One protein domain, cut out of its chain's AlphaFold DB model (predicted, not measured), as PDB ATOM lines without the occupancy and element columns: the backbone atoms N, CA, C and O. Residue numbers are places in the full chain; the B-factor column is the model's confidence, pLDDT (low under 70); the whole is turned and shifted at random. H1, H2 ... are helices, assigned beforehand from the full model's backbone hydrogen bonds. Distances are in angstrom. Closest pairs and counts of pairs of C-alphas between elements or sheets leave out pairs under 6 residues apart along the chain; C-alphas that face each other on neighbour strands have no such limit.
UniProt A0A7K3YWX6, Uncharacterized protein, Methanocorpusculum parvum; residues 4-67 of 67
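What this domain is: This is residues 4 to 67 of the 67 residues of an uncharacterized protein of Methanocorpusculum parvum (UniProt A0A7K3YWX6). The model is an open, extended chain of four helices set end to end: H2 and H3 meet near their ends as a wide V, H1 turns off crosswise at the free end of H2, and H4 turns off at the far end of H3. No compact core forms, and contacts between the helices are few. The printed part has 64 residues with four named helices, H1, H2, H3 and H4 along the chain, and no named strand; the class is all helix. The whole is extended, with a radius of gyration of the C-alphas of 18.5 A, and elongated, spanning 49 by 30 by 18 A.

Where its parts are: H1 covers residues 4 to 13, 14.4 A from first to last C-alpha, and begins with C-alpha 4 at (-13.317, 3.105, -7.151). H2, the longest helix, covers residues 23 to 39 and measures 24.3 A; C-alpha 39 is at (-36.485, -13.475, -3.163). H3 covers residues 42 to 52, 15.1 A. H4 covers residues 56 to 65, 14.3 A, and ends with C-alpha 65 at (-47.112, 16.728, -12.225).

How they stand to each other: H1 and H2 touch, about perpendicular at 73 degrees; H2 does so with residues 23 to 26 alone. Their closest C-alphas, of Thr 13 and Ile 23, are 6.0 A apart. H2 and H3 are close but not clearly touching, with the C-alphas of Arg 37 and Asp 43 closest at 6.8 A. They run the same way at a steep tilt of 59 degrees. H3 and H4 are close but not clearly touching, about perpendicular at 86 degrees; their closest C-alphas, of Met 52 and Ile 58, are 7.3 A apart. H1 is apart from H3 and H4, and H2 is apart from H4. In H1, H2, H3 and H4 every O i to N i+4 pair is within hydrogen-bond range.

The domain as a whole: The C-alphas farthest apart, of Glu 16 and Gln 57, are 50.6 A from each other. The printed part has no cut. The links H2 to H3 and H3 to H4 are tight, and the link H1 to H2 is short. Mean pLDDT of the printed part is 88.9; residue 67, the chain's last, is under 70.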
ATOM      1  N   GLU A   4     -12.203   2.487  -7.878       86.69
ATOM      2  CA  GLU A   4     -13.317   3.105  -7.151       86.69
ATOM      3  C   GLU A   4     -14.071   2.119  -6.247       86.69
ATOM      4  O   GLU A   4     -14.502   2.478  -5.151       86.69
ATOM      5  N   VAL A   5     -14.239   0.864  -6.683       84.06
ATOM      6  CA  VAL A   5     -14.910  -0.157  -5.863       84.06
ATOM      7  C   VAL A   5     -14.042  -0.509  -4.660       84.06
ATOM      8  O   VAL A   5     -14.557  -0.649  -3.554       84.06
ATOM      9  N   TYR A   6     -12.729  -0.613  -4.864       85.25
ATOM     10  CA  TYR A   6     -11.783  -0.888  -3.788       85.25
ATOM     11  C   TYR A   6     -11.781   0.238  -2.748       85.25
ATOM     12  O   TYR A   6     -11.972  -0.035  -1.564       85.25
ATOM     13  N   ASP A   7     -11.669   1.492  -3.188       88.12
ATOM     14  CA  ASP A   7     -11.644   2.656  -2.295       88.12
ATOM     15  C   ASP A   7     -12.928   2.760  -1.465       88.12
ATOM     16  O   ASP A   7     -12.889   3.036  -0.263       88.12
ATOM     17  N   ARG A   8     -14.079   2.451  -2.073       87.12
ATOM     18  CA  ARG A   8     -15.367   2.432  -1.374       87.12
ATOM     19  C   ARG A   8     -15.426   1.350  -0.298       87.12
ATOM     20  O   ARG A   8     -15.895   1.621   0.804       87.12
ATOM     21  N   VAL A   9     -14.940   0.143  -0.587       88.31
ATOM     22  CA  VAL A   9     -14.882  -0.950   0.399       88.31
ATOM     23  C   VAL A   9     -13.930  -0.599   1.541       88.31
ATOM     24  O   VAL A   9     -14.256  -0.838   2.704       88.31
ATOM     25  N   VAL A  10     -12.783   0.014   1.238       88.88
ATOM     26  CA  VAL A  10     -11.836   0.486   2.256       88.88
ATOM     27  C   VAL A  10     -12.488   1.535   3.154       88.88
ATOM     28  O   VAL A  10     -12.441   1.380   4.369       88.88
ATOM     29  N   ALA A  11     -13.177   2.533   2.594       89.12
ATOM     30  CA  ALA A  11     -13.865   3.561   3.379       89.12
ATOM     31  C   ALA A  11     -14.946   2.991   4.320       89.12
ATOM     32  O   ALA A  11     -15.178   3.528   5.402       89.12
ATOM     33  N   LEU A  12     -15.597   1.892   3.930       89.94
ATOM     34  CA  LEU A  12     -16.637   1.237   4.731       89.94
ATOM     35  C   LEU A  12     -16.081   0.346   5.853       89.94
ATOM     36  O   LEU A  12     -16.797   0.075   6.817       89.94
ATOM     37  N   THR A  13     -14.831  -0.106   5.732       89.62
ATOM     38  CA  THR A  13     -14.248  -1.157   6.590       89.62
ATOM     39  C   THR A  13     -13.011  -0.710   7.369       89.62
ATOM     40  O   THR A  13     -12.618  -1.368   8.328       89.62
ATOM     41  N   LYS A  14     -12.377   0.405   6.988       83.62
ATOM     42  CA  LYS A  14     -11.144   0.920   7.598       83.62
ATOM     43  C   LYS A  14     -11.275   2.424   7.855       83.62
ATOM     44  O   LYS A  14     -10.990   3.241   6.986       83.62
ATOM     45  N   GLY A  15     -11.700   2.782   9.063       79.50
ATOM     46  CA  GLY A  15     -11.806   4.161   9.555       79.50
ATOM     47  C   GLY A  15     -11.961   4.185  11.079       79.50
ATOM     48  O   GLY A  15     -12.014   3.127  11.695       79.50
ATOM     49  N   GLU A  16     -12.051   5.367  11.699       80.25
ATOM     50  CA  GLU A  16     -12.239   5.481  13.164       80.25
ATOM     51  C   GLU A  16     -13.560   4.860  13.651       80.25
ATOM     52  O   GLU A  16     -13.670   4.443  14.803       80.25
ATOM     53  N   LYS A  17     -14.563   4.795  12.768       84.50
ATOM     54  CA  LYS A  17     -15.871   4.166  12.996       84.50
ATOM     55  C   LYS A  17     -16.314   3.445  11.722       84.50
ATOM     56  O   LYS A  17     -17.098   4.008  10.952       84.50
ATOM     57  N   PRO A  18     -15.761   2.259  11.435       88.19
ATOM     58  CA  PRO A  18     -16.116   1.543  10.222       88.19
ATOM     59  C   PRO A  18     -17.573   1.068  10.315       88.19
ATOM     60  O   PRO A  18     -18.060   0.725  11.391       88.19
ATOM     61  N   GLN A  19     -18.286   1.081   9.185       92.19
ATOM     62  CA  GLN A  19     -19.674   0.599   9.123       92.19
ATOM     63  C   GLN A  19     -19.747  -0.929   9.207       92.19
ATOM     64  O   GLN A  19     -20.770  -1.474   9.611       92.19
ATOM     65  N   PHE A  20     -18.661  -1.605   8.830       92.38
ATOM     66  CA  PHE A  20     -18.505  -3.051   8.903       92.38
ATOM     67  C   PHE A  20     -17.176  -3.385   9.578       92.38
ATOM     68  O   PHE A  20     -16.162  -2.752   9.284       92.38
ATOM     69  N   GLU A  21     -17.170  -4.390  10.452       90.75
ATOM     70  CA  GLU A  21     -15.977  -4.802  11.209       90.75
ATOM     71  C   GLU A  21     -14.874  -5.366  10.302       90.75
ATOM     72  O   GLU A  21     -13.683  -5.226  10.586       90.75
ATOM     73  N   SER A  22     -15.257  -5.952   9.165       91.88
ATOM     74  CA  SER A  22     -14.331  -6.449   8.156       91.88
ATOM     75  C   SER A  22     -14.894  -6.365   6.734       91.88
ATOM     76  O   SER A  22     -16.090  -6.178   6.497       91.88
ATOM     77  N   ILE A  23     -14.012  -6.576   5.752       90.31
ATOM     78  CA  ILE A  23     -14.403  -6.760   4.346       90.31
ATOM     79  C   ILE A  23     -15.331  -7.975   4.195       90.31
ATOM     80  O   ILE A  23     -16.264  -7.932   3.396       90.31
ATOM     81  N   SER A  24     -15.104  -9.040   4.971       92.19
ATOM     82  CA  SER A  24     -15.945 -10.241   4.930       92.19
ATOM     83  C   SER A  24     -17.372  -9.940   5.391       92.19
ATOM     84  O   SER A  24     -18.328 -10.398   4.761       92.19
ATOM     85  N   ASP A  25     -17.530  -9.123   6.433       92.88
ATOM     86  CA  ASP A  25     -18.849  -8.740   6.956       92.88
ATOM     87  C   ASP A  25     -19.603  -7.871   5.953       92.88
ATOM     88  O   ASP A  25     -20.779  -8.115   5.679       92.88
ATOM     89  N   TYR A  26     -18.906  -6.919   5.325       92.81
ATOM     90  CA  TYR A  26     -19.464  -6.117   4.241       92.81
ATOM     91  C   TYR A  26     -19.961  -6.985   3.075       92.81
ATOM     92  O   TYR A  26     -21.091  -6.815   2.604       92.81
ATOM     93  N   LEU A  27     -19.142  -7.932   2.606       91.44
ATOM     94  CA  LEU A  27     -19.514  -8.813   1.498       91.44
ATOM     95  C   LEU A  27     -20.693  -9.713   1.873       91.44
ATOM     96  O   LEU A  27     -21.620  -9.858   1.080       91.44
ATOM     97  N   THR A  28     -20.700 -10.255   3.090       94.00
ATOM     98  CA  THR A  28     -21.792 -11.099   3.594       94.00
ATOM     99  C   THR A  28     -23.104 -10.321   3.644       94.00
ATOM    100  O   THR A  28     -24.104 -10.769   3.082       94.00
ATOM    101  N   ALA A  29     -23.101  -9.120   4.229       93.44
ATOM    102  CA  ALA A  29     -24.278  -8.255   4.280       93.44
ATOM    103  C   ALA A  29     -24.772  -7.867   2.877       93.44
ATOM    104  O   ALA A  29     -25.977  -7.864   2.617       93.44
ATOM    105  N   THR A  30     -23.849  -7.588   1.956       92.00
ATOM    106  CA  THR A  30     -24.173  -7.246   0.564       92.00
ATOM    107  C   THR A  30     -24.836  -8.420  -0.157       92.00
ATOM    108  O   THR A  30     -25.868  -8.238  -0.802       92.00
ATOM    109  N   ILE A  31     -24.290  -9.632  -0.013       93.12
ATOM    110  CA  ILE A  31     -24.842 -10.849  -0.620       93.12
ATOM    111  C   ILE A  31     -26.222 -11.163  -0.037       93.12
ATOM    112  O   ILE A  31     -27.156 -11.407  -0.795       93.12
ATOM    113  N   LEU A  32     -26.378 -11.122   1.288       94.00
ATOM    114  CA  LEU A  32     -27.664 -11.393   1.940       94.00
ATOM    115  C   LEU A  32     -28.738 -10.387   1.518       94.00
ATOM    116  O   LEU A  32     -29.871 -10.778   1.244       94.00
ATOM    117  N   THR A  33     -28.372  -9.111   1.406       93.00
ATOM    118  CA  THR A  33     -29.279  -8.062   0.926       93.00
ATOM    119  C   THR A  33     -29.700  -8.311  -0.522       93.00
ATOM    120  O   THR A  33     -30.877  -8.178  -0.854       93.00
ATOM    121  N   ASP A  34     -28.765  -8.701  -1.392       91.44
ATOM    122  CA  ASP A  34     -29.074  -9.019  -2.786       91.44
ATOM    123  C   ASP A  34     -29.979 -10.253  -2.911       91.44
ATOM    124  O   ASP A  34     -30.954 -10.226  -3.661       91.44
ATOM    125  N   LEU A  35     -29.709 -11.309  -2.136       90.12
ATOM    126  CA  LEU A  35     -30.547 -12.508  -2.098       90.12
ATOM    127  C   LEU A  35     -31.964 -12.188  -1.617       90.12
ATOM    128  O   LEU A  35     -32.921 -12.572  -2.283       90.12
ATOM    129  N   ALA A  36     -32.105 -11.429  -0.527       89.00
ATOM    130  CA  ALA A  36     -33.408 -11.007  -0.018       89.00
ATOM    131  C   ALA A  36     -34.179 -10.167  -1.049       89.00
ATOM    132  O   ALA A  36     -35.366 -10.385  -1.267       89.00
ATOM    133  N   ARG A  37     -33.501  -9.245  -1.743       88.94
ATOM    134  CA  ARG A  37     -34.108  -8.413  -2.793       88.94
ATOM    135  C   ARG A  37     -34.644  -9.249  -3.961       88.94
ATOM    136  O   ARG A  37     -35.714  -8.945  -4.488       88.94
ATOM    137  N   ARG A  38     -33.914 -10.295  -4.360       84.25
ATOM    138  CA  ARG A  38     -34.341 -11.227  -5.417       84.25
ATOM    139  C   ARG A  38     -35.500 -12.108  -4.967       84.25
ATOM    140  O   ARG A  38     -36.445 -12.269  -5.731       84.25
ATOM    141  N   ASP A  39     -35.436 -12.632  -3.747       88.19
ATOM    142  CA  ASP A  39     -36.485 -13.475  -3.163       88.19
ATOM    143  C   ASP A  39     -37.811 -12.712  -3.021       88.19
ATOM    144  O   ASP A  39     -38.864 -13.188  -3.433       88.19
ATOM    145  N   MET A  40     -37.743 -11.454  -2.576       87.25
ATOM    146  CA  MET A  40     -38.897 -10.553  -2.493       87.25
ATOM    147  C   MET A  40     -39.419 -10.082  -3.862       87.25
ATOM    148  O   MET A  40     -40.366  -9.302  -3.917       87.25
ATOM    149  N   GLY A  41     -38.801 -10.489  -4.976       88.25
ATOM    150  CA  GLY A  41     -39.230 -10.096  -6.318       88.25
ATOM    151  C   GLY A  41     -39.048  -8.606  -6.640       88.25
ATOM    152  O   GLY A  41     -39.501  -8.161  -7.696       88.25
ATOM    153  N   ILE A  42     -38.346  -7.842  -5.792       85.25
ATOM    154  CA  ILE A  42     -38.151  -6.387  -5.935       85.25
ATOM    155  C   ILE A  42     -37.521  -6.052  -7.293       85.25
ATOM    156  O   ILE A  42     -37.845  -5.040  -7.910       85.25
ATOM    157  N   ASP A  43     -36.648  -6.922  -7.797       83.62
ATOM    158  CA  ASP A  43     -35.986  -6.732  -9.090       83.62
ATOM    159  C   ASP A  43     -36.954  -6.845 -10.259       83.62
ATOM    160  O   ASP A  43     -36.899  -6.039 -11.190       83.62
ATOM    161  N   ALA A  44     -37.867  -7.812 -10.187       84.25
ATOM    162  CA  ALA A  44     -38.905  -8.000 -11.188       84.25
ATOM    163  C   ALA A  44     -39.913  -6.841 -11.153       84.25
ATOM    164  O   ALA A  44     -40.286  -6.314 -12.203       84.25
ATOM    165  N   GLU A  45     -40.304  -6.387  -9.959       87.00
ATOM    166  CA  GLU A  45     -41.182  -5.226  -9.797       87.00
ATOM    167  C   GLU A  45     -40.534  -3.939 -10.312       87.00
ATOM    168  O   GLU A  45     -41.150  -3.199 -11.083       87.00
ATOM    169  N   LYS A  46     -39.263  -3.699  -9.970       86.31
ATOM    170  CA  LYS A  46     -38.503  -2.544 -10.454       86.31
ATOM    171  C   LYS A  46     -38.365  -2.566 -11.975       86.31
ATOM    172  O   LYS A  46     -38.557  -1.531 -12.610       86.31
ATOM    173  N   ALA A  47     -38.071  -3.721 -12.572       85.25
ATOM    174  CA  ALA A  47     -38.003  -3.864 -14.025       85.25
ATOM    175  C   ALA A  47     -39.355  -3.549 -14.687       85.25
ATOM    176  O   ALA A  47     -39.406  -2.782 -15.647       85.25
ATOM    177  N   LYS A  48     -40.459  -4.060 -14.129       89.19
ATOM    178  CA  LYS A  48     -41.815  -3.765 -14.610       89.19
ATOM    179  C   LYS A  48     -42.144  -2.273 -14.521       89.19
ATOM    180  O   LYS A  48     -42.647  -1.707 -15.488       89.19
ATOM    181  N   MET A  49     -41.829  -1.621 -13.401       87.94
ATOM    182  CA  MET A  49     -42.024  -0.176 -13.244       87.94
ATOM    183  C   MET A  49     -41.195   0.620 -14.254       87.94
ATOM    184  O   MET A  49     -41.720   1.537 -14.878       87.94
ATOM    185  N   LEU A  50     -39.930   0.248 -14.473       90.25
ATOM    186  CA  LEU A  50     -39.084   0.890 -15.482       90.25
ATOM    187  C   LEU A  50     -39.670   0.759 -16.890       90.25
ATOM    188  O   LEU A  50     -39.641   1.728 -17.641       90.25
ATOM    189  N   MET A  51     -40.247  -0.396 -17.235       89.25
ATOM    190  CA  MET A  51     -40.951  -0.565 -18.509       89.25
ATOM    191  C   MET A  51     -42.206   0.307 -18.596       89.25
ATOM    192  O   MET A  51     -42.443   0.927 -19.626       89.25
ATOM    193  N   MET A  52     -42.990   0.421 -17.519       90.56
ATOM    194  CA  MET A  52     -44.152   1.319 -17.489       90.56
ATOM    195  C   MET A  52     -43.746   2.787 -17.670       90.56
ATOM    196  O   MET A  52     -44.427   3.533 -18.365       90.56
ATOM    197  N   LEU A  53     -42.607   3.203 -17.112       90.56
ATOM    198  CA  LEU A  53     -42.067   4.553 -17.302       90.56
ATOM    199  C   LEU A  53     -41.623   4.845 -18.745       90.56
ATOM    200  O   LEU A  53     -41.326   5.997 -19.053       90.56
ATOM    201  N   GLN A  54     -41.567   3.848 -19.632       90.62
ATOM    202  CA  GLN A  54     -41.322   4.060 -21.064       90.62
ATOM    203  C   GLN A  54     -42.597   4.413 -21.841       90.62
ATOM    204  O   GLN A  54     -42.497   4.836 -22.991       90.62
ATOM    205  N   ASP A  55     -43.783   4.270 -21.240       94.75
ATOM    206  CA  ASP A  55     -45.040   4.652 -21.882       94.75
ATOM    207  C   ASP A  55     -45.112   6.187 -22.057       94.75
ATOM    208  O   ASP A  55     -45.026   6.926 -21.066       94.75
ATOM    209  N   PRO A  56     -45.303   6.700 -23.290       93.25
ATOM    210  CA  PRO A  56     -45.344   8.138 -23.549       93.25
ATOM    211  C   PRO A  56     -46.448   8.892 -22.793       93.25
ATOM    212  O   PRO A  56     -46.268  10.063 -22.458       93.25
ATOM    213  N   GLN A  57     -47.591   8.259 -22.511       94.31
ATOM    214  CA  GLN A  57     -48.674   8.861 -21.726       94.31
ATOM    215  C   GLN A  57     -48.288   8.965 -20.251       94.31
ATOM    216  O   GLN A  57     -48.534   9.999 -19.628       94.31
ATOM    217  N   ILE A  58     -47.634   7.933 -19.708       90.75
ATOM    218  CA  ILE A  58     -47.117   7.955 -18.332       90.75
ATOM    219  C   ILE A  58     -46.045   9.038 -18.193       90.75
ATOM    220  O   ILE A  58     -46.104   9.840 -17.262       90.75
ATOM    221  N   GLN A  59     -45.111   9.128 -19.140       90.94
ATOM    222  CA  GLN A  59     -44.092  10.182 -19.151       90.94
ATOM    223  C   GLN A  59     -44.714  11.576 -19.224       90.94
ATOM    224  O   GLN A  59     -44.351  12.457 -18.446       90.94
ATOM    225  N   LYS A  60     -45.694  11.773 -20.112       94.19
ATOM    226  CA  LYS A  60     -46.397  13.050 -20.259       94.19
ATOM    227  C   LYS A  60     -47.107  13.468 -18.969       94.19
ATOM    228  O   LYS A  60     -47.024  14.631 -18.581       94.19
ATOM    229  N   GLU A  61     -47.774  12.536 -18.293       93.12
ATOM    230  CA  GLU A  61     -48.455  12.807 -17.024       93.12
ATOM    231  C   GLU A  61     -47.467  13.086 -15.880       93.12
ATOM    232  O   GLU A  61     -47.710  13.978 -15.069       93.12
ATOM    233  N   LEU A  62     -46.326  12.390 -15.831       90.06
ATOM    234  CA  LEU A  62     -45.260  12.674 -14.865       90.06
ATOM    235  C   LEU A  62     -44.664  14.067 -15.076       90.06
ATOM    236  O   LEU A  62     -44.561  14.833 -14.120       90.06
ATOM    237  N   CYS A  63     -44.339  14.426 -16.321       89.81
ATOM    238  CA  CYS A  63     -43.861  15.765 -16.656       89.81
ATOM    239  C   CYS A  63     -44.873  16.846 -16.262       89.81
ATOM    240  O   CYS A  63     -44.467  17.885 -15.759       89.81
ATOM    241  N   ARG A  64     -46.178  16.596 -16.428       93.31
ATOM    242  CA  ARG A  64     -47.237  17.528 -16.012       93.31
ATOM    243  C   ARG A  64     -47.303  17.725 -14.493       93.31
ATOM    244  O   ARG A  64     -47.668  18.804 -14.050       93.31
ATOM    245  N   ARG A  65     -47.022  16.686 -13.699       89.81
ATOM    246  CA  ARG A  65     -47.112  16.728 -12.225       89.81
ATOM    247  C   ARG A  65     -45.853  17.239 -11.530       89.81
ATOM    248  O   ARG A  65     -45.934  17.613 -10.367       89.81
ATOM    249  N   LEU A  66     -44.708  17.171 -12.202       88.12
ATOM    250  CA  LEU A  66     -43.414  17.626 -11.684       88.12
ATOM    251  C   LEU A  66     -43.089  19.084 -12.068       88.12
ATOM    252  O   LEU A  66     -42.016  19.569 -11.718       88.12
ATOM    253  N   GLN A  67     -43.995  19.748 -12.793       63.31
ATOM    254  CA  GLN A  67     -43.995  21.187 -13.082       63.31
ATOM    255  C   GLN A  67     -44.767  21.946 -12.005       63.31
ATOM    256  O   GLN A  67     -44.320  23.064 -11.668       63.31
TER     257      GLN A  67